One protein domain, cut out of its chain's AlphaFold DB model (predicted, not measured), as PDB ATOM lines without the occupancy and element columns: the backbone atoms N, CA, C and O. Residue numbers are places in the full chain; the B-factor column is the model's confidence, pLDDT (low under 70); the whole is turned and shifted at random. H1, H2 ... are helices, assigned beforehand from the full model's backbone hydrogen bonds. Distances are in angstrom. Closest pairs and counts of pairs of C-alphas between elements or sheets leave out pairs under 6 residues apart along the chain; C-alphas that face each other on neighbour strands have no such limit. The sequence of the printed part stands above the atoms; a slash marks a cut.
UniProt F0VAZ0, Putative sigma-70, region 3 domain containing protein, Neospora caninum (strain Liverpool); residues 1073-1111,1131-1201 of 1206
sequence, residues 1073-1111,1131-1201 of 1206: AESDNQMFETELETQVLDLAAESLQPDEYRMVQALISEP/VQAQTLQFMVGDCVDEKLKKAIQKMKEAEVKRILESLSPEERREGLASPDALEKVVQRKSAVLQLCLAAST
ATOM      1  N   ALA A1073     -86.379 -42.691  10.851       79.00
ATOM      2  CA  ALA A1073     -85.901 -41.532  10.105       79.00
ATOM      3  C   ALA A1073     -85.462 -41.952   8.692       79.00
ATOM      4  O   ALA A1073     -85.630 -41.194   7.739       79.00
ATOM      5  N   GLU A1074     -84.931 -43.168   8.530       83.25
ATOM      6  CA  GLU A1074     -84.603 -43.724   7.215       83.25
ATOM      7  C   GLU A1074     -85.850 -44.013   6.365       83.25
ATOM      8  O   GLU A1074     -85.814 -43.736   5.169       83.25
ATOM      9  N   SER A1075     -86.968 -44.476   6.942       84.38
ATOM     10  CA  SER A1075     -88.205 -44.727   6.177       84.38
ATOM     11  C   SER A1075     -88.799 -43.467   5.544       84.38
ATOM     12  O   SER A1075     -89.240 -43.508   4.395       84.38
ATOM     13  N   ASP A1076     -88.781 -42.343   6.261       81.94
ATOM     14  CA  ASP A1076     -89.284 -41.066   5.744       81.94
ATOM     15  C   ASP A1076     -88.361 -40.532   4.639       81.94
ATOM     16  O   ASP A1076     -88.836 -40.103   3.587       81.94
ATOM     17  N   ASN A1077     -87.039 -40.640   4.821       87.44
ATOM     18  CA  ASN A1077     -86.071 -40.292   3.778       87.44
ATOM     19  C   ASN A1077     -86.240 -41.169   2.524       87.44
ATOM     20  O   ASN A1077     -86.287 -40.626   1.427       87.44
ATOM     21  N   GLN A1078     -86.424 -42.488   2.666       85.88
ATOM     22  CA  GLN A1078     -86.686 -43.397   1.537       85.88
ATOM     23  C   GLN A1078     -87.997 -43.067   0.805       85.88
ATOM     24  O   GLN A1078     -88.079 -43.220  -0.416       85.88
ATOM     25  N   MET A1079     -89.022 -42.583   1.516       87.19
ATOM     26  CA  MET A1079     -90.260 -42.107   0.892       87.19
ATOM     27  C   MET A1079     -90.006 -40.856   0.040       87.19
ATOM     28  O   MET A1079     -90.420 -40.816  -1.116       87.19
ATOM     29  N   PHE A1080     -89.266 -39.874   0.564       86.62
ATOM     30  CA  PHE A1080     -88.887 -38.687  -0.210       86.62
ATOM     31  C   PHE A1080     -87.933 -39.008  -1.370       86.62
ATOM     32  O   PHE A1080     -88.071 -38.420  -2.437       86.62
ATOM     33  N   GLU A1081     -86.994 -39.943  -1.206       87.50
ATOM     34  CA  GLU A1081     -86.074 -40.368  -2.270       87.50
ATOM     35  C   GLU A1081     -86.810 -41.096  -3.404       87.50
ATOM     36  O   GLU A1081     -86.529 -40.831  -4.571       87.50
ATOM     37  N   THR A1082     -87.802 -41.939  -3.094       89.06
ATOM     38  CA  THR A1082     -88.611 -42.634  -4.116       89.06
ATOM     39  C   THR A1082     -89.666 -41.738  -4.779       89.06
ATOM     40  O   THR A1082     -89.893 -41.853  -5.988       89.06
ATOM     41  N   GLU A1083     -90.273 -40.791  -4.053       90.06
ATOM     42  CA  GLU A1083     -91.097 -39.735  -4.664       90.06
ATOM     43  C   GLU A1083     -90.251 -38.854  -5.604       90.06
ATOM     44  O   GLU A1083     -90.667 -38.526  -6.714       90.06
ATOM     45  N   LEU A1084     -89.022 -38.526  -5.204       88.31
ATOM     46  CA  LEU A1084     -88.091 -37.752  -6.018       88.31
ATOM     47  C   LEU A1084     -87.591 -38.527  -7.249       88.31
ATOM     48  O   LEU A1084     -87.567 -37.955  -8.337       88.31
ATOM     49  N   GLU A1085     -87.239 -39.813  -7.123       89.12
ATOM     50  CA  GLU A1085     -86.899 -40.679  -8.267       89.12
ATOM     51  C   GLU A1085     -88.047 -40.699  -9.282       89.12
ATOM     52  O   GLU A1085     -87.831 -40.416 -10.461       89.12
ATOM     53  N   THR A1086     -89.279 -40.955  -8.830       90.94
ATOM     54  CA  THR A1086     -90.446 -40.999  -9.723       90.94
ATOM     55  C   THR A1086     -90.731 -39.650 -10.386       90.94
ATOM     56  O   THR A1086     -90.906 -39.616 -11.602       90.94
ATOM     57  N   GLN A1087     -90.654 -38.525  -9.663       89.56
ATOM     58  CA  GLN A1087     -90.793 -37.189 -10.262       89.56
ATOM     59  C   GLN A1087     -89.723 -36.894 -11.334       89.56
ATOM     60  O   GLN A1087     -90.034 -36.294 -12.368       89.56
ATOM     61  N   VAL A1088     -88.469 -37.309 -11.117       89.94
ATOM     62  CA  VAL A1088     -87.378 -37.113 -12.090       89.94
ATOM     63  C   VAL A1088     -87.552 -38.030 -13.308       89.94
ATOM     64  O   VAL A1088     -87.323 -37.585 -14.436       89.94
ATOM     65  N   LEU A1089     -87.982 -39.282 -13.111       92.31
ATOM     66  CA  LEU A1089     -88.249 -40.233 -14.194       92.31
ATOM     67  C   LEU A1089     -89.468 -39.832 -15.038       92.31
ATOM     68  O   LEU A1089     -89.379 -39.878 -16.264       92.31
ATOM     69  N   ASP A1090     -90.559 -39.363 -14.431       93.12
ATOM     70  CA  ASP A1090     -91.731 -38.865 -15.165       93.12
ATOM     71  C   ASP A1090     -91.371 -37.638 -16.019       93.12
ATOM     72  O   ASP A1090     -91.697 -37.588 -17.207       93.12
ATOM     73  N   LEU A1091     -90.606 -36.680 -15.471       92.06
ATOM     74  CA  LEU A1091     -90.084 -35.553 -16.254       92.06
ATOM     75  C   LEU A1091     -89.170 -36.025 -17.396       92.06
ATOM     76  O   LEU A1091     -89.231 -35.485 -18.504       92.06
ATOM     77  N   ALA A1092     -88.314 -37.019 -17.152       92.44
ATOM     78  CA  ALA A1092     -87.462 -37.596 -18.186       92.44
ATOM     79  C   ALA A1092     -88.305 -38.249 -19.299       92.44
ATOM     80  O   ALA A1092     -88.002 -38.061 -20.476       92.44
ATOM     81  N   ALA A1093     -89.387 -38.952 -18.955       94.81
ATOM     82  CA  ALA A1093     -90.300 -39.576 -19.912       94.81
ATOM     83  C   ALA A1093     -91.122 -38.549 -20.718       94.81
ATOM     84  O   ALA A1093     -91.376 -38.769 -21.902       94.81
ATOM     85  N   GLU A1094     -91.503 -37.416 -20.114       94.12
ATOM     86  CA  GLU A1094     -92.185 -36.305 -20.803       94.12
ATOM     87  C   GLU A1094     -91.260 -35.524 -21.763       94.12
ATOM     88  O   GLU A1094     -91.735 -34.984 -22.764       94.12
ATOM     89  N   SER A1095     -89.955 -35.425 -21.465       93.69
ATOM     90  CA  SER A1095     -89.043 -34.457 -22.111       93.69
ATOM     91  C   SER A1095     -87.948 -35.041 -23.012       93.69
ATOM     92  O   SER A1095     -87.363 -34.302 -23.813       93.69
ATOM     93  N   LEU A1096     -87.652 -36.339 -22.913       95.56
ATOM     94  CA  LEU A1096     -86.541 -36.986 -23.617       95.56
ATOM     95  C   LEU A1096     -86.999 -37.914 -24.745       95.56
ATOM     96  O   LEU A1096     -88.121 -38.415 -24.766       95.56
ATOM     97  N   GLN A1097     -86.100 -38.195 -25.696       95.06
ATOM     98  CA  GLN A1097     -86.321 -39.305 -26.628       95.06
ATOM     99  C   GLN A1097     -86.156 -40.655 -25.900       95.06
ATOM    100  O   GLN A1097     -85.399 -40.716 -24.933       95.06
ATOM    101  N   PRO A1098     -86.783 -41.759 -26.357       94.19
ATOM    102  CA  PRO A1098     -86.763 -43.039 -25.635       94.19
ATOM    103  C   PRO A1098     -85.366 -43.573 -25.277       94.19
ATOM    104  O   PRO A1098     -85.199 -44.184 -24.224       94.19
ATOM    105  N   ASP A1099     -84.358 -43.315 -26.113       89.88
ATOM    106  CA  ASP A1099     -82.968 -43.717 -25.856       89.88
ATOM    107  C   ASP A1099     -82.278 -42.818 -24.812       89.88
ATOM    108  O   ASP A1099     -81.483 -43.291 -24.003       89.88
ATOM    109  N   GLU A1100     -82.613 -41.525 -24.793       92.12
ATOM    110  CA  GLU A1100     -82.143 -40.568 -23.783       92.12
ATOM    111  C   GLU A1100     -82.822 -40.824 -22.428       92.12
ATOM    112  O   GLU A1100     -82.154 -40.799 -21.397       92.12
ATOM    113  N   TYR A1101     -84.120 -41.146 -22.437       93.44
ATOM    114  CA  TYR A1101     -84.866 -41.588 -21.260       93.44
ATOM    115  C   TYR A1101     -84.263 -42.865 -20.666       93.44
ATOM    116  O   TYR A1101     -83.965 -42.891 -19.479       93.44
ATOM    117  N   ARG A1102     -84.000 -43.899 -21.478       89.62
ATOM    118  CA  ARG A1102     -83.372 -45.151 -21.007       89.62
ATOM    119  C   ARG A1102     -81.990 -44.936 -20.394       89.62
ATOM    120  O   ARG A1102     -81.666 -45.582 -19.404       89.62
ATOM    121  N   MET A1103     -81.193 -44.026 -20.956       88.12
ATOM    122  CA  MET A1103     -79.899 -43.627 -20.394       88.12
ATOM    123  C   MET A1103     -80.057 -42.978 -19.012       88.12
ATOM    124  O   MET A1103     -79.340 -43.345 -18.087       88.12
ATOM    125  N   VAL A1104     -81.004 -42.048 -18.853       88.81
ATOM    126  CA  VAL A1104     -81.287 -41.401 -17.559       88.81
ATOM    127  C   VAL A1104     -81.892 -42.392 -16.556       88.81
ATOM    128  O   VAL A1104     -81.480 -42.407 -15.401       88.81
ATOM    129  N   GLN A1105     -82.789 -43.278 -16.996       91.50
ATOM    130  CA  GLN A1105     -83.396 -44.318 -16.164       91.50
ATOM    131  C   GLN A1105     -82.359 -45.319 -15.636       91.50
ATOM    132  O   GLN A1105     -82.392 -45.650 -14.456       91.50
ATOM    133  N   ALA A1106     -81.413 -45.766 -16.470       86.44
ATOM    134  CA  ALA A1106     -80.322 -46.632 -16.019       86.44
ATOM    135  C   ALA A1106     -79.475 -45.946 -14.932       86.44
ATOM    136  O   ALA A1106     -79.257 -46.515 -13.870       86.44
ATOM    137  N   LEU A1107     -79.078 -44.687 -15.155       84.38
ATOM    138  CA  LEU A1107     -78.273 -43.923 -14.195       84.38
ATOM    139  C   LEU A1107     -78.993 -43.664 -12.860       84.38
ATOM    140  O   LEU A1107     -78.344 -43.661 -11.817       84.38
ATOM    141  N   ILE A1108     -80.312 -43.443 -12.882       86.31
ATOM    142  CA  ILE A1108     -81.105 -43.136 -11.680       86.31
ATOM    143  C   ILE A1108     -81.469 -44.394 -10.884       86.31
ATOM    144  O   ILE A1108     -81.465 -44.331  -9.658       86.31
ATOM    145  N   SER A1109     -81.724 -45.531 -11.540       82.69
ATOM    146  CA  SER A1109     -82.149 -46.765 -10.857       82.69
ATOM    147  C   SER A1109     -81.005 -47.762 -10.558       82.69
ATOM    148  O   SER A1109     -81.242 -48.795  -9.932       82.69
ATOM    149  N   GLU A1110     -79.751 -47.468 -10.938       67.06
ATOM    150  CA  GLU A1110     -78.543 -48.230 -10.549       67.06
ATOM    151  C   GLU A1110     -77.691 -47.740  -9.328       67.06
ATOM    152  O   GLU A1110     -76.661 -48.376  -9.074       67.06
ATOM    153  N   PRO A1111     -78.048 -46.744  -8.471       54.06
ATOM    154  CA  PRO A1111     -77.198 -46.294  -7.346       54.06
ATOM    155  C   PRO A1111     -76.828 -47.367  -6.310       54.06
ATOM    156  O   PRO A1111     -75.938 -47.163  -5.480       54.06
ATOM    157  N   VAL A1131     -76.361 -57.971 -21.587       68.44
ATOM    158  CA  VAL A1131     -76.893 -56.934 -22.499       68.44
ATOM    159  C   VAL A1131     -76.866 -55.548 -21.846       68.44
ATOM    160  O   VAL A1131     -76.534 -54.564 -22.507       68.44
ATOM    161  N   GLN A1132     -77.155 -55.456 -20.549       66.12
ATOM    162  CA  GLN A1132     -77.120 -54.223 -19.761       66.12
ATOM    163  C   GLN A1132     -75.679 -53.728 -19.586       66.12
ATOM    164  O   GLN A1132     -75.382 -52.593 -19.952       66.12
ATOM    165  N   ALA A1133     -74.752 -54.601 -19.185       65.38
ATOM    166  CA  ALA A1133     -73.326 -54.294 -19.117       65.38
ATOM    167  C   ALA A1133     -72.736 -53.929 -20.490       65.38
ATOM    168  O   ALA A1133     -71.922 -53.017 -20.572       65.38
ATOM    169  N   GLN A1134     -73.159 -54.578 -21.580       68.12
ATOM    170  CA  GLN A1134     -72.719 -54.250 -22.940       68.12
ATOM    171  C   GLN A1134     -73.307 -52.917 -23.434       68.12
ATOM    172  O   GLN A1134     -72.616 -52.168 -24.121       68.12
ATOM    173  N   THR A1135     -74.535 -52.577 -23.029       65.62
ATOM    174  CA  THR A1135     -75.146 -51.260 -23.275       65.62
ATOM    175  C   THR A1135     -74.383 -50.167 -22.522       65.62
ATOM    176  O   THR A1135     -73.934 -49.203 -23.140       65.62
ATOM    177  N   LEU A1136     -74.138 -50.357 -21.220       62.41
ATOM    178  CA  LEU A1136     -73.339 -49.454 -20.387       62.41
ATOM    179  C   LEU A1136     -71.896 -49.325 -20.898       62.41
ATOM    180  O   LEU A1136     -71.364 -48.224 -20.970       62.41
ATOM    181  N   GLN A1137     -71.264 -50.418 -21.332       67.56
ATOM    182  CA  GLN A1137     -69.903 -50.415 -21.877       67.56
ATOM    183  C   GLN A1137     -69.813 -49.702 -23.237       67.56
ATOM    184  O   GLN A1137     -68.803 -49.058 -23.516       67.56
ATOM    185  N   PHE A1138     -70.879 -49.725 -24.045       62.25
ATOM    186  CA  PHE A1138     -71.017 -48.870 -25.233       62.25
ATOM    187  C   PHE A1138     -71.290 -47.391 -24.875       62.25
ATOM    188  O   PHE A1138     -71.249 -46.520 -25.746       62.25
ATOM    189  N   MET A1139     -71.552 -47.096 -23.596       58.72
ATOM    190  CA  MET A1139     -71.841 -45.763 -23.067       58.72
ATOM    191  C   MET A1139     -70.692 -45.120 -22.261       58.72
ATOM    192  O   MET A1139     -70.791 -43.937 -21.950       58.72
ATOM    193  N   VAL A1140     -69.579 -45.808 -21.966       57.44
ATOM    194  CA  VAL A1140     -68.439 -45.215 -21.219       57.44
ATOM    195  C   VAL A1140     -67.469 -44.457 -22.144       57.44
ATOM    196  O   VAL A1140     -66.310 -44.834 -22.310       57.44
ATOM    197  N   GLY A1141     -67.934 -43.375 -22.770       69.31
ATOM    198  CA  GLY A1141     -67.082 -42.482 -23.565       69.31
ATOM    199  C   GLY A1141     -67.659 -41.074 -23.696       69.31
ATOM    200  O   GLY A1141     -68.862 -40.888 -23.540       69.31
ATOM    201  N   ASP A1142     -66.817 -40.093 -24.035       71.56
ATOM    202  CA  ASP A1142     -67.124 -38.646 -24.055       71.56
ATOM    203  C   ASP A1142     -68.433 -38.275 -24.790       71.56
ATOM    204  O   ASP A1142     -69.127 -37.314 -24.453       71.56
ATOM    205  N   CYS A1143     -68.811 -39.075 -25.792       70.19
ATOM    206  CA  CYS A1143     -70.070 -38.961 -26.528       70.19
ATOM    207  C   CYS A1143     -71.331 -39.112 -25.657       70.19
ATOM    208  O   CYS A1143     -72.392 -38.626 -26.054       70.19
ATOM    209  N   VAL A1144     -71.253 -39.801 -24.514       75.12
ATOM    210  CA  VAL A1144     -72.365 -39.971 -23.569       75.12
ATOM    211  C   VAL A1144     -72.425 -38.842 -22.564       75.12
ATOM    212  O   VAL A1144     -73.520 -38.344 -22.352       75.12
ATOM    213  N   ASP A1145     -71.299 -38.334 -22.069       79.75
ATOM    214  CA  ASP A1145     -71.259 -37.076 -21.314       79.75
ATOM    215  C   ASP A1145     -71.983 -35.954 -22.077       79.75
ATOM    216  O   ASP A1145     -72.826 -35.245 -21.528       79.75
ATOM    217  N   GLU A1146     -71.722 -35.831 -23.379       85.62
ATOM    218  CA  GLU A1146     -72.380 -34.844 -24.240       85.62
ATOM    219  C   GLU A1146     -73.848 -35.154 -24.568       85.62
ATOM    220  O   GLU A1146     -74.608 -34.226 -24.856       85.62
ATOM    221  N   LYS A1147     -74.284 -36.420 -24.526       86.56
ATOM    222  CA  LYS A1147     -75.709 -36.784 -24.628       86.56
ATOM    223  C   LYS A1147     -76.441 -36.550 -23.308       86.56
ATOM    224  O   LYS A1147     -77.544 -36.018 -23.322       86.56
ATOM    225  N   LEU A1148     -75.823 -36.889 -22.181       86.50
ATOM    226  CA  LEU A1148     -76.365 -36.746 -20.835       86.50
ATOM    227  C   LEU A1148     -76.502 -35.271 -20.451       86.50
ATOM    228  O   LEU A1148     -77.565 -34.872 -19.991       86.50
ATOM    229  N   LYS A1149     -75.508 -34.426 -20.758       88.19
ATOM    230  CA  LYS A1149     -75.636 -32.959 -20.638       88.19
ATOM    231  C   LYS A1149     -76.820 -32.428 -21.451       88.19
ATOM    232  O   LYS A1149     -77.570 -31.598 -20.948       88.19
ATOM    233  N   LYS A1150     -77.030 -32.925 -22.678       92.12
ATOM    234  CA  LYS A1150     -78.168 -32.533 -23.535       92.12
ATOM    235  C   LYS A1150     -79.507 -33.061 -23.016       92.12
ATOM    236  O   LYS A1150     -80.490 -32.333 -23.090       92.12
ATOM    237  N   ALA A1151     -79.549 -34.261 -22.443       90.56
ATOM    238  CA  ALA A1151     -80.730 -34.805 -21.780       90.56
ATOM    239  C   ALA A1151     -81.090 -33.992 -20.523       90.56
ATOM    240  O   ALA A1151     -82.195 -33.469 -20.425       90.56
ATOM    241  N   ILE A1152     -80.134 -33.763 -19.621       89.00
ATOM    242  CA  ILE A1152     -80.314 -32.913 -18.432       89.00
ATOM    243  C   ILE A1152     -80.747 -31.494 -18.836       89.00
ATOM    244  O   ILE A1152     -81.609 -30.905 -18.189       89.00
ATOM    245  N   GLN A1153     -80.203 -30.943 -19.925       92.19
ATOM    246  CA  GLN A1153     -80.607 -29.634 -20.438       92.19
ATOM    247  C   GLN A1153     -82.043 -29.629 -21.001       92.19
ATOM    248  O   GLN A1153     -82.797 -28.711 -20.692       92.19
ATOM    249  N   LYS A1154     -82.466 -30.670 -21.733       93.62
ATOM    250  CA  LYS A1154     -83.868 -30.851 -22.163       93.62
ATOM    251  C   LYS A1154     -84.828 -30.971 -20.978       93.62
ATOM    252  O   LYS A1154     -85.864 -30.312 -20.978       93.62
ATOM    253  N   MET A1155     -84.471 -31.758 -19.959       91.44
ATOM    254  CA  MET A1155     -85.258 -31.892 -18.728       91.44
ATOM    255  C   MET A1155     -85.404 -30.541 -18.020       91.44
ATOM    256  O   MET A1155     -86.512 -30.171 -17.638       91.44
ATOM    257  N   LYS A1156     -84.319 -29.754 -17.922       90.00
ATOM    258  CA  LYS A1156     -84.390 -28.379 -17.404       90.00
ATOM    259  C   LYS A1156     -85.337 -27.505 -18.217       90.00
ATOM    260  O   LYS A1156     -86.153 -26.807 -17.634       90.00
ATOM    261  N   GLU A1157     -85.224 -27.507 -19.542       91.50
ATOM    262  CA  GLU A1157     -86.050 -26.664 -20.414       91.50
ATOM    263  C   GLU A1157     -87.536 -27.046 -20.337       91.50
ATOM    264  O   GLU A1157     -88.395 -26.162 -20.280       91.50
ATOM    265  N   ALA A1158     -87.843 -28.342 -20.245       91.31
ATOM    266  CA  ALA A1158     -89.197 -28.846 -20.036       91.31
ATOM    267  C   ALA A1158     -89.765 -28.459 -18.661       91.31
ATOM    268  O   ALA A1158     -90.884 -27.959 -18.589       91.31
ATOM    269  N   GLU A1159     -88.999 -28.613 -17.580       89.81
ATOM    270  CA  GLU A1159     -89.453 -28.289 -16.222       89.81
ATOM    271  C   GLU A1159     -89.520 -26.772 -15.972       89.81
ATOM    272  O   GLU A1159     -90.479 -26.283 -15.383       89.81
ATOM    273  N   VAL A1160     -88.587 -25.977 -16.512       88.69
ATOM    274  CA  VAL A1160     -88.697 -24.504 -16.533       88.69
ATOM    275  C   VAL A1160     -89.968 -24.075 -17.266       88.69
ATOM    276  O   VAL A1160     -90.678 -23.188 -16.789       88.69
ATOM    277  N   LYS A1161     -90.303 -24.721 -18.389       91.12
ATOM    278  CA  LYS A1161     -91.565 -24.488 -19.101       91.12
ATOM    279  C   LYS A1161     -92.781 -24.902 -18.256       91.12
ATOM    280  O   LYS A1161     -93.713 -24.111 -18.144       91.12
ATOM    281  N   ARG A1162     -92.758 -26.074 -17.610       89.38
ATOM    282  CA  ARG A1162     -93.814 -26.582 -16.708       89.38
ATOM    283  C   ARG A1162     -94.071 -25.627 -15.536       89.38
ATOM    284  O   ARG A1162     -95.221 -25.347 -15.193       89.38
ATOM    285  N   ILE A1163     -93.009 -25.052 -14.970       87.00
ATOM    286  CA  ILE A1163     -93.090 -24.008 -13.942       87.00
ATOM    287  C   ILE A1163     -93.683 -22.729 -14.532       87.00
ATOM    288  O   ILE A1163     -94.662 -22.231 -13.995       87.00
ATOM    289  N   LEU A1164     -93.170 -22.209 -15.653       86.31
ATOM    290  CA  LEU A1164     -93.712 -21.006 -16.309       86.31
ATOM    291  C   LEU A1164     -95.206 -21.132 -16.660       86.31
ATOM    292  O   LEU A1164     -95.953 -20.159 -16.540       86.31
ATOM    293  N   GLU A1165     -95.651 -22.323 -17.062       90.81
ATOM    294  CA  GLU A1165     -97.050 -22.630 -17.364       90.81
ATOM    295  C   GLU A1165     -97.919 -22.764 -16.100       90.81
ATOM    296  O   GLU A1165     -99.099 -22.411 -16.158       90.81
ATOM    297  N   SER A1166     -97.346 -23.152 -14.953       87.69
ATOM    298  CA  SER A1166     -98.036 -23.261 -13.653       87.69
ATOM    299  C   SER A1166     -97.888 -22.044 -12.723       87.69
ATOM    300  O   SER A1166     -98.659 -21.922 -11.771       87.69
ATOM    301  N   LEU A1167     -96.972 -21.100 -12.995       89.00
ATOM    302  CA  LEU A1167     -96.862 -19.840 -12.244       89.00
ATOM    303  C   LEU A1167     -98.174 -19.053 -12.309       89.00
ATOM    304  O   LEU A1167     -98.770 -18.912 -13.386       89.00
ATOM    305  N   SER A1168     -98.578 -18.467 -11.182       90.38
ATOM    306  CA  SER A1168     -99.745 -17.586 -11.115       90.38
ATOM    307  C   SER A1168     -99.534 -16.310 -11.952       90.38
ATOM    308  O   SER A1168     -98.392 -15.919 -12.216       90.38
ATOM    309  N   PRO A1169    -100.600 -15.591 -12.356       89.25
ATOM    310  CA  PRO A1169    -100.465 -14.310 -13.059       89.25
ATOM    311  C   PRO A1169     -99.682 -13.239 -12.279       89.25
ATOM    312  O   PRO A1169     -99.200 -12.280 -12.876       89.25
ATOM    313  N   GLU A1170     -99.563 -13.390 -10.960       87.19
ATOM    314  CA  GLU A1170     -98.837 -12.489 -10.062       87.19
ATOM    315  C   GLU A1170     -97.361 -12.895  -9.976       87.19
ATOM    316  O   GLU A1170     -96.482 -12.067 -10.204       87.19
ATOM    317  N   GLU A1171     -97.082 -14.188  -9.801       85.94
ATOM    318  CA  GLU A1171     -95.722 -14.744  -9.830       85.94
ATOM    319  C   GLU A1171     -95.052 -14.556 -11.197       85.94
ATOM    320  O   GLU A1171     -93.850 -14.313 -11.272       85.94
ATOM    321  N   ARG A1172     -95.822 -14.601 -12.297       85.81
ATOM    322  CA  ARG A1172     -95.320 -14.241 -13.633       85.81
ATOM    323  C   ARG A1172     -94.919 -12.770 -13.715       85.81
ATOM    324  O   ARG A1172     -93.951 -12.465 -14.398       85.81
ATOM    325  N   ARG A1173     -95.617 -11.855 -13.030       85.19
ATOM    326  CA  ARG A1173     -95.236 -10.427 -12.984       85.19
ATOM    327  C   ARG A1173     -93.980 -10.207 -12.143       85.19
ATOM    328  O   ARG A1173     -93.146  -9.402 -12.540       85.19
ATOM    329  N   GLU A1174     -93.826 -10.929 -11.033       81.06
ATOM    330  CA  GLU A1174     -92.610 -10.881 -10.208       81.06
ATOM    331  C   GLU A1174     -91.405 -11.499 -10.940       81.06
ATOM    332  O   GLU A1174     -90.351 -10.876 -11.027       81.06
ATOM    333  N   GLY A1175     -91.571 -12.673 -11.560       77.31
ATOM    334  CA  GLY A1175     -90.526 -13.321 -12.356       77.31
ATOM    335  C   GLY A1175     -90.121 -12.517 -13.598       77.31
ATOM    336  O   GLY A1175     -88.942 -12.443 -13.922       77.31
ATOM    337  N   LEU A1176     -91.061 -11.845 -14.269       80.81
ATOM    338  CA  LEU A1176     -90.748 -10.957 -15.399       80.81
ATOM    339  C   LEU A1176     -90.086  -9.629 -14.982       80.81
ATOM    340  O   LEU A1176     -89.653  -8.884 -15.860       80.81
ATOM    341  N   ALA A1177     -89.975  -9.316 -13.683       85.62
ATOM    342  CA  ALA A1177     -89.308  -8.098 -13.220       85.62
ATOM    343  C   ALA A1177     -87.773  -8.163 -13.355       85.62
ATOM    344  O   ALA A1177     -87.137  -7.128 -13.558       85.62
ATOM    345  N   SER A1178     -87.170  -9.356 -13.272       88.62
ATOM    346  CA  SER A1178     -85.762  -9.593 -13.630       88.62
ATOM    347  C   SER A1178     -85.472 -11.088 -13.856       88.62
ATOM    348  O   SER A1178     -86.095 -11.931 -13.208       88.62
ATOM    349  N   PRO A1179     -84.502 -11.457 -14.719       79.19
ATOM    350  CA  PRO A1179     -84.119 -12.861 -14.913       79.19
ATOM    351  C   PRO A1179     -83.682 -13.527 -13.598       79.19
ATOM    352  O   PRO A1179     -84.099 -14.644 -13.308       79.19
ATOM    353  N   ASP A1180     -82.950 -12.803 -12.750       81.88
ATOM    354  CA  ASP A1180     -82.594 -13.186 -11.381       81.88
ATOM    355  C   ASP A1180     -83.795 -13.516 -10.480       81.88
ATOM    356  O   ASP A1180     -83.672 -14.340  -9.571       81.88
ATOM    357  N   ALA A1181     -84.925 -12.822 -10.648       81.56
ATOM    358  CA  ALA A1181     -86.148 -13.086  -9.894       81.56
ATOM    359  C   ALA A1181     -86.837 -14.346 -10.425       81.56
ATOM    360  O   ALA A1181     -87.208 -15.208  -9.628       81.56
ATOM    361  N   LEU A1182     -86.925 -14.499 -11.753       80.06
ATOM    362  CA  LEU A1182     -87.432 -15.723 -12.370       80.06
ATOM    363  C   LEU A1182     -86.615 -16.944 -11.937       80.06
ATOM    364  O   LEU A1182     -87.206 -17.927 -11.500       80.06
ATOM    365  N   GLU A1183     -85.282 -16.876 -11.980       81.44
ATOM    366  CA  GLU A1183     -84.420 -17.978 -11.544       81.44
ATOM    367  C   GLU A1183     -84.677 -18.337 -10.072       81.44
ATOM    368  O   GLU A1183     -84.841 -19.511  -9.749       81.44
ATOM    369  N   LYS A1184     -84.810 -17.349  -9.178       83.56
ATOM    370  CA  LYS A1184     -85.109 -17.593  -7.754       83.56
ATOM    371  C   LYS A1184     -86.505 -18.179  -7.529       83.56
ATOM    372  O   LYS A1184     -86.664 -19.004  -6.632       83.56
ATOM    373  N   VAL A1185     -87.512 -17.792  -8.313       80.25
ATOM    374  CA  VAL A1185     -88.860 -18.393  -8.266       80.25
ATOM    375  C   VAL A1185     -88.822 -19.841  -8.768       80.25
ATOM    376  O   VAL A1185     -89.365 -20.731  -8.119       80.25
ATOM    377  N   VAL A1186     -88.123 -20.088  -9.875       78.56
ATOM    378  CA  VAL A1186     -87.938 -21.406 -10.497       78.56
ATOM    379  C   VAL A1186     -87.175 -22.363  -9.570       78.56
ATOM    380  O   VAL A1186     -87.677 -23.443  -9.261       78.56
ATOM    381  N   GLN A1187     -86.024 -21.944  -9.031       77.38
ATOM    382  CA  GLN A1187     -85.234 -22.721  -8.066       77.38
ATOM    383  C   GLN A1187     -86.020 -23.036  -6.781       77.38
ATOM    384  O   GLN A1187     -85.836 -24.105  -6.206       77.38
ATOM    385  N   ARG A1188     -86.904 -22.140  -6.317       80.19
ATOM    386  CA  ARG A1188     -87.759 -22.385  -5.138       80.19
ATOM    387  C   ARG A1188     -88.883 -23.392  -5.385       80.19
ATOM    388  O   ARG A1188     -89.368 -23.960  -4.413       80.19
ATOM    389  N   LYS A1189     -89.329 -23.570  -6.634       78.75
ATOM    390  CA  LYS A1189     -90.519 -24.373  -6.965       78.75
ATOM    391  C   LYS A1189     -90.237 -25.798  -7.432       78.75
ATOM    392  O   LYS A1189     -91.145 -26.613  -7.346       78.75
ATOM    393  N   SER A1190     -89.023 -26.110  -7.890       81.38
ATOM    394  CA  SER A1190     -88.677 -27.464  -8.340       81.38
ATOM    395  C   SER A1190     -87.356 -27.949  -7.752       81.38
ATOM    396  O   SER A1190     -86.279 -27.440  -8.077       81.38
ATOM    397  N   ALA A1191     -87.442 -28.983  -6.910       76.56
ATOM    398  CA  ALA A1191     -86.282 -29.739  -6.444       76.56
ATOM    399  C   ALA A1191     -85.577 -30.454  -7.610       76.56
ATOM    400  O   ALA A1191     -84.349 -30.525  -7.637       76.56
ATOM    401  N   VAL A1192     -86.337 -30.889  -8.624       76.00
ATOM    402  CA  VAL A1192     -85.802 -31.503  -9.846       76.00
ATOM    403  C   VAL A1192     -84.870 -30.534 -10.579       76.00
ATOM    404  O   VAL A1192     -83.763 -30.918 -10.949       76.00
ATOM    405  N   LEU A1193     -85.221 -29.246 -10.691       78.31
ATOM    406  CA  LEU A1193     -84.290 -28.253 -11.244       78.31
ATOM    407  C   LEU A1193     -83.067 -28.005 -10.367       78.31
ATOM    408  O   LEU A1193     -81.984 -27.824 -10.921       78.31
ATOM    409  N   GLN A1194     -83.186 -28.022  -9.035       80.19
ATOM    410  CA  GLN A1194     -82.006 -27.922  -8.166       80.19
ATOM    411  C   GLN A1194     -81.034 -29.089  -8.413       80.19
ATOM    412  O   GLN A1194     -79.825 -28.870  -8.489       80.19
ATOM    413  N   LEU A1195     -81.552 -30.304  -8.624       72.94
ATOM    414  CA  LEU A1195     -80.762 -31.496  -8.948       72.94
ATOM    415  C   LEU A1195     -80.149 -31.416 -10.350       72.94
ATOM    416  O   LEU A1195     -78.941 -31.588 -10.493       72.94
ATOM    417  N   CYS A1196     -80.928 -31.066 -11.378       74.69
ATOM    418  CA  CYS A1196     -80.408 -30.879 -12.734       74.69
ATOM    419  C   CYS A1196     -79.372 -29.739 -12.814       74.69
ATOM    420  O   CYS A1196     -78.439 -29.806 -13.617       74.69
ATOM    421  N   LEU A1197     -79.502 -28.691 -11.992       78.44
ATOM    422  CA  LEU A1197     -78.491 -27.642 -11.846       78.44
ATOM    423  C   LEU A1197     -77.236 -28.177 -11.143       78.44
ATOM    424  O   LEU A1197     -76.140 -28.004 -11.681       78.44
ATOM    425  N   ALA A1198     -77.373 -28.884 -10.018       75.31
ATOM    426  CA  ALA A1198     -76.252 -29.490  -9.293       75.31
ATOM    427  C   ALA A1198     -75.450 -30.476 -10.166       75.31
ATOM    428  O   ALA A1198     -74.228 -30.350 -10.256       75.31
ATOM    429  N   ALA A1199     -76.132 -31.376 -10.881       69.12
ATOM    430  CA  ALA A1199     -75.526 -32.322 -11.821       69.12
ATOM    431  C   ALA A1199     -74.785 -31.627 -12.979       69.12
ATOM    432  O   ALA A1199     -73.805 -32.148 -13.497       69.12
ATOM    433  N   SER A1200     -75.216 -30.423 -13.374       70.94
ATOM    434  CA  SER A1200     -74.573 -29.650 -14.446       70.94
ATOM    435  C   SER A1200     -73.445 -28.709 -14.001       70.94
ATOM    436  O   SER A1200     -72.791 -28.117 -14.857       70.94
ATOM    437  N   THR A1201     -73.236 -28.514 -12.693       69.56
ATOM    438  CA  THR A1201     -72.334 -27.471 -12.152       69.56
ATOM    439  C   THR A1201     -71.112 -28.010 -11.405       69.56
ATOM    440  O   THR A1201     -70.247 -27.223 -11.015       69.56
TER     441      THR A1201
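This is residues 1073 to 1111 and 1131 to 1201 of the 1206 residues of the protein "Putative sigma-70, region 3 domain containing protein" of Neospora caninum (strain Liverpool) (UniProt F0VAZ0). One long helix, H4, is the beam of this model: the helical hairpin H1 and H2 stands across it, with the ends of the two helices near the hairpin's turn packed on the beam, and H7 folds back along it. The short helices H5 and H6 make a corner at the far end of H4, H3 sits loosely beyond its beginning, and residues 1073 to 1083 of H1 stick out as a free arm. The printed part has 110 residues with seven named helices, H1 to H7 in chain order, and no named strand; the class is all helix. It is only just loose, close to compact, with a radius of gyration of the C-alphas of 16.0 A and spans of 51 by 38 by 23 A.

Find C-alpha 1142 at (-67.124, -38.646, -24.055); from there H4, residues 1142 to 1166, runs 36.1 A to C-alpha 1166 at (-98.036, -23.261, -13.653). H1, residues 1073 to 1095, begins at (-85.901, -41.532, 10.105) and is 33.1 A long. H2 is residues 1098 to 1109, 15.9 A, and H3 is residues 1131 to 1137, 9.6 A. After H4 come H5, residues 1169 to 1175, 10.0 A; H6, residues 1179 to 1189, 15.4 A; and H7, residues 1191 to 1201, 15.2 A.

Start at H4, the hub, which touches four helices. H7 touches it with Cys 1196, whose C-alpha is 6.1 A from that of Ile 1152, the closest pair; they run opposite ways at a shallow tilt of 33 degrees, only just short of steep. H1 touches H4 with residues 1091 to 1095 alone, about perpendicular at 86 degrees; the closest C-alphas, of Ser 1095 and Met 1155, are 5.7 A apart. H2 touches H4 at 87 degrees, also about perpendicular, the closest C-alphas being Glu 1100 and Ala 1151 at 6.3 A. H1 and H2 are a hairpin: they touch, running opposite ways at a shallow tilt of 9 degrees, with the C-alphas of Ala 1092 and Tyr 1101 closest at 5.7 A. H6 only just touches H4, with 3 pairs of C-alphas within 8 A, the closest Ile 1163 and Val 1186 at 6.7 A. H5 touches H6 at a steep tilt of 61 degrees, the C-alphas of Gly 1175 and Leu 1182 closest at 3.9 A. H3 touches no helix, but is near H2. Every O i to N i+4 pair is within hydrogen-bond range in H1, H2, H3, H6 and H7; in H4 it is 20 of 21 and in H5 2 of 3.

Look for the two C-alphas farthest apart, Val 1131 and Ala 1177, at 51.2 A. Residues 1112 to 1130 are not printed, and C-alphas 1111 and 1131 are 18.5 A apart across this cut. The links printed whole are tight. The mean pLDDT of the printed part is 82.9; residues 1110 to 1111, 1131 to 1141, 1199 and 1201 are under 70.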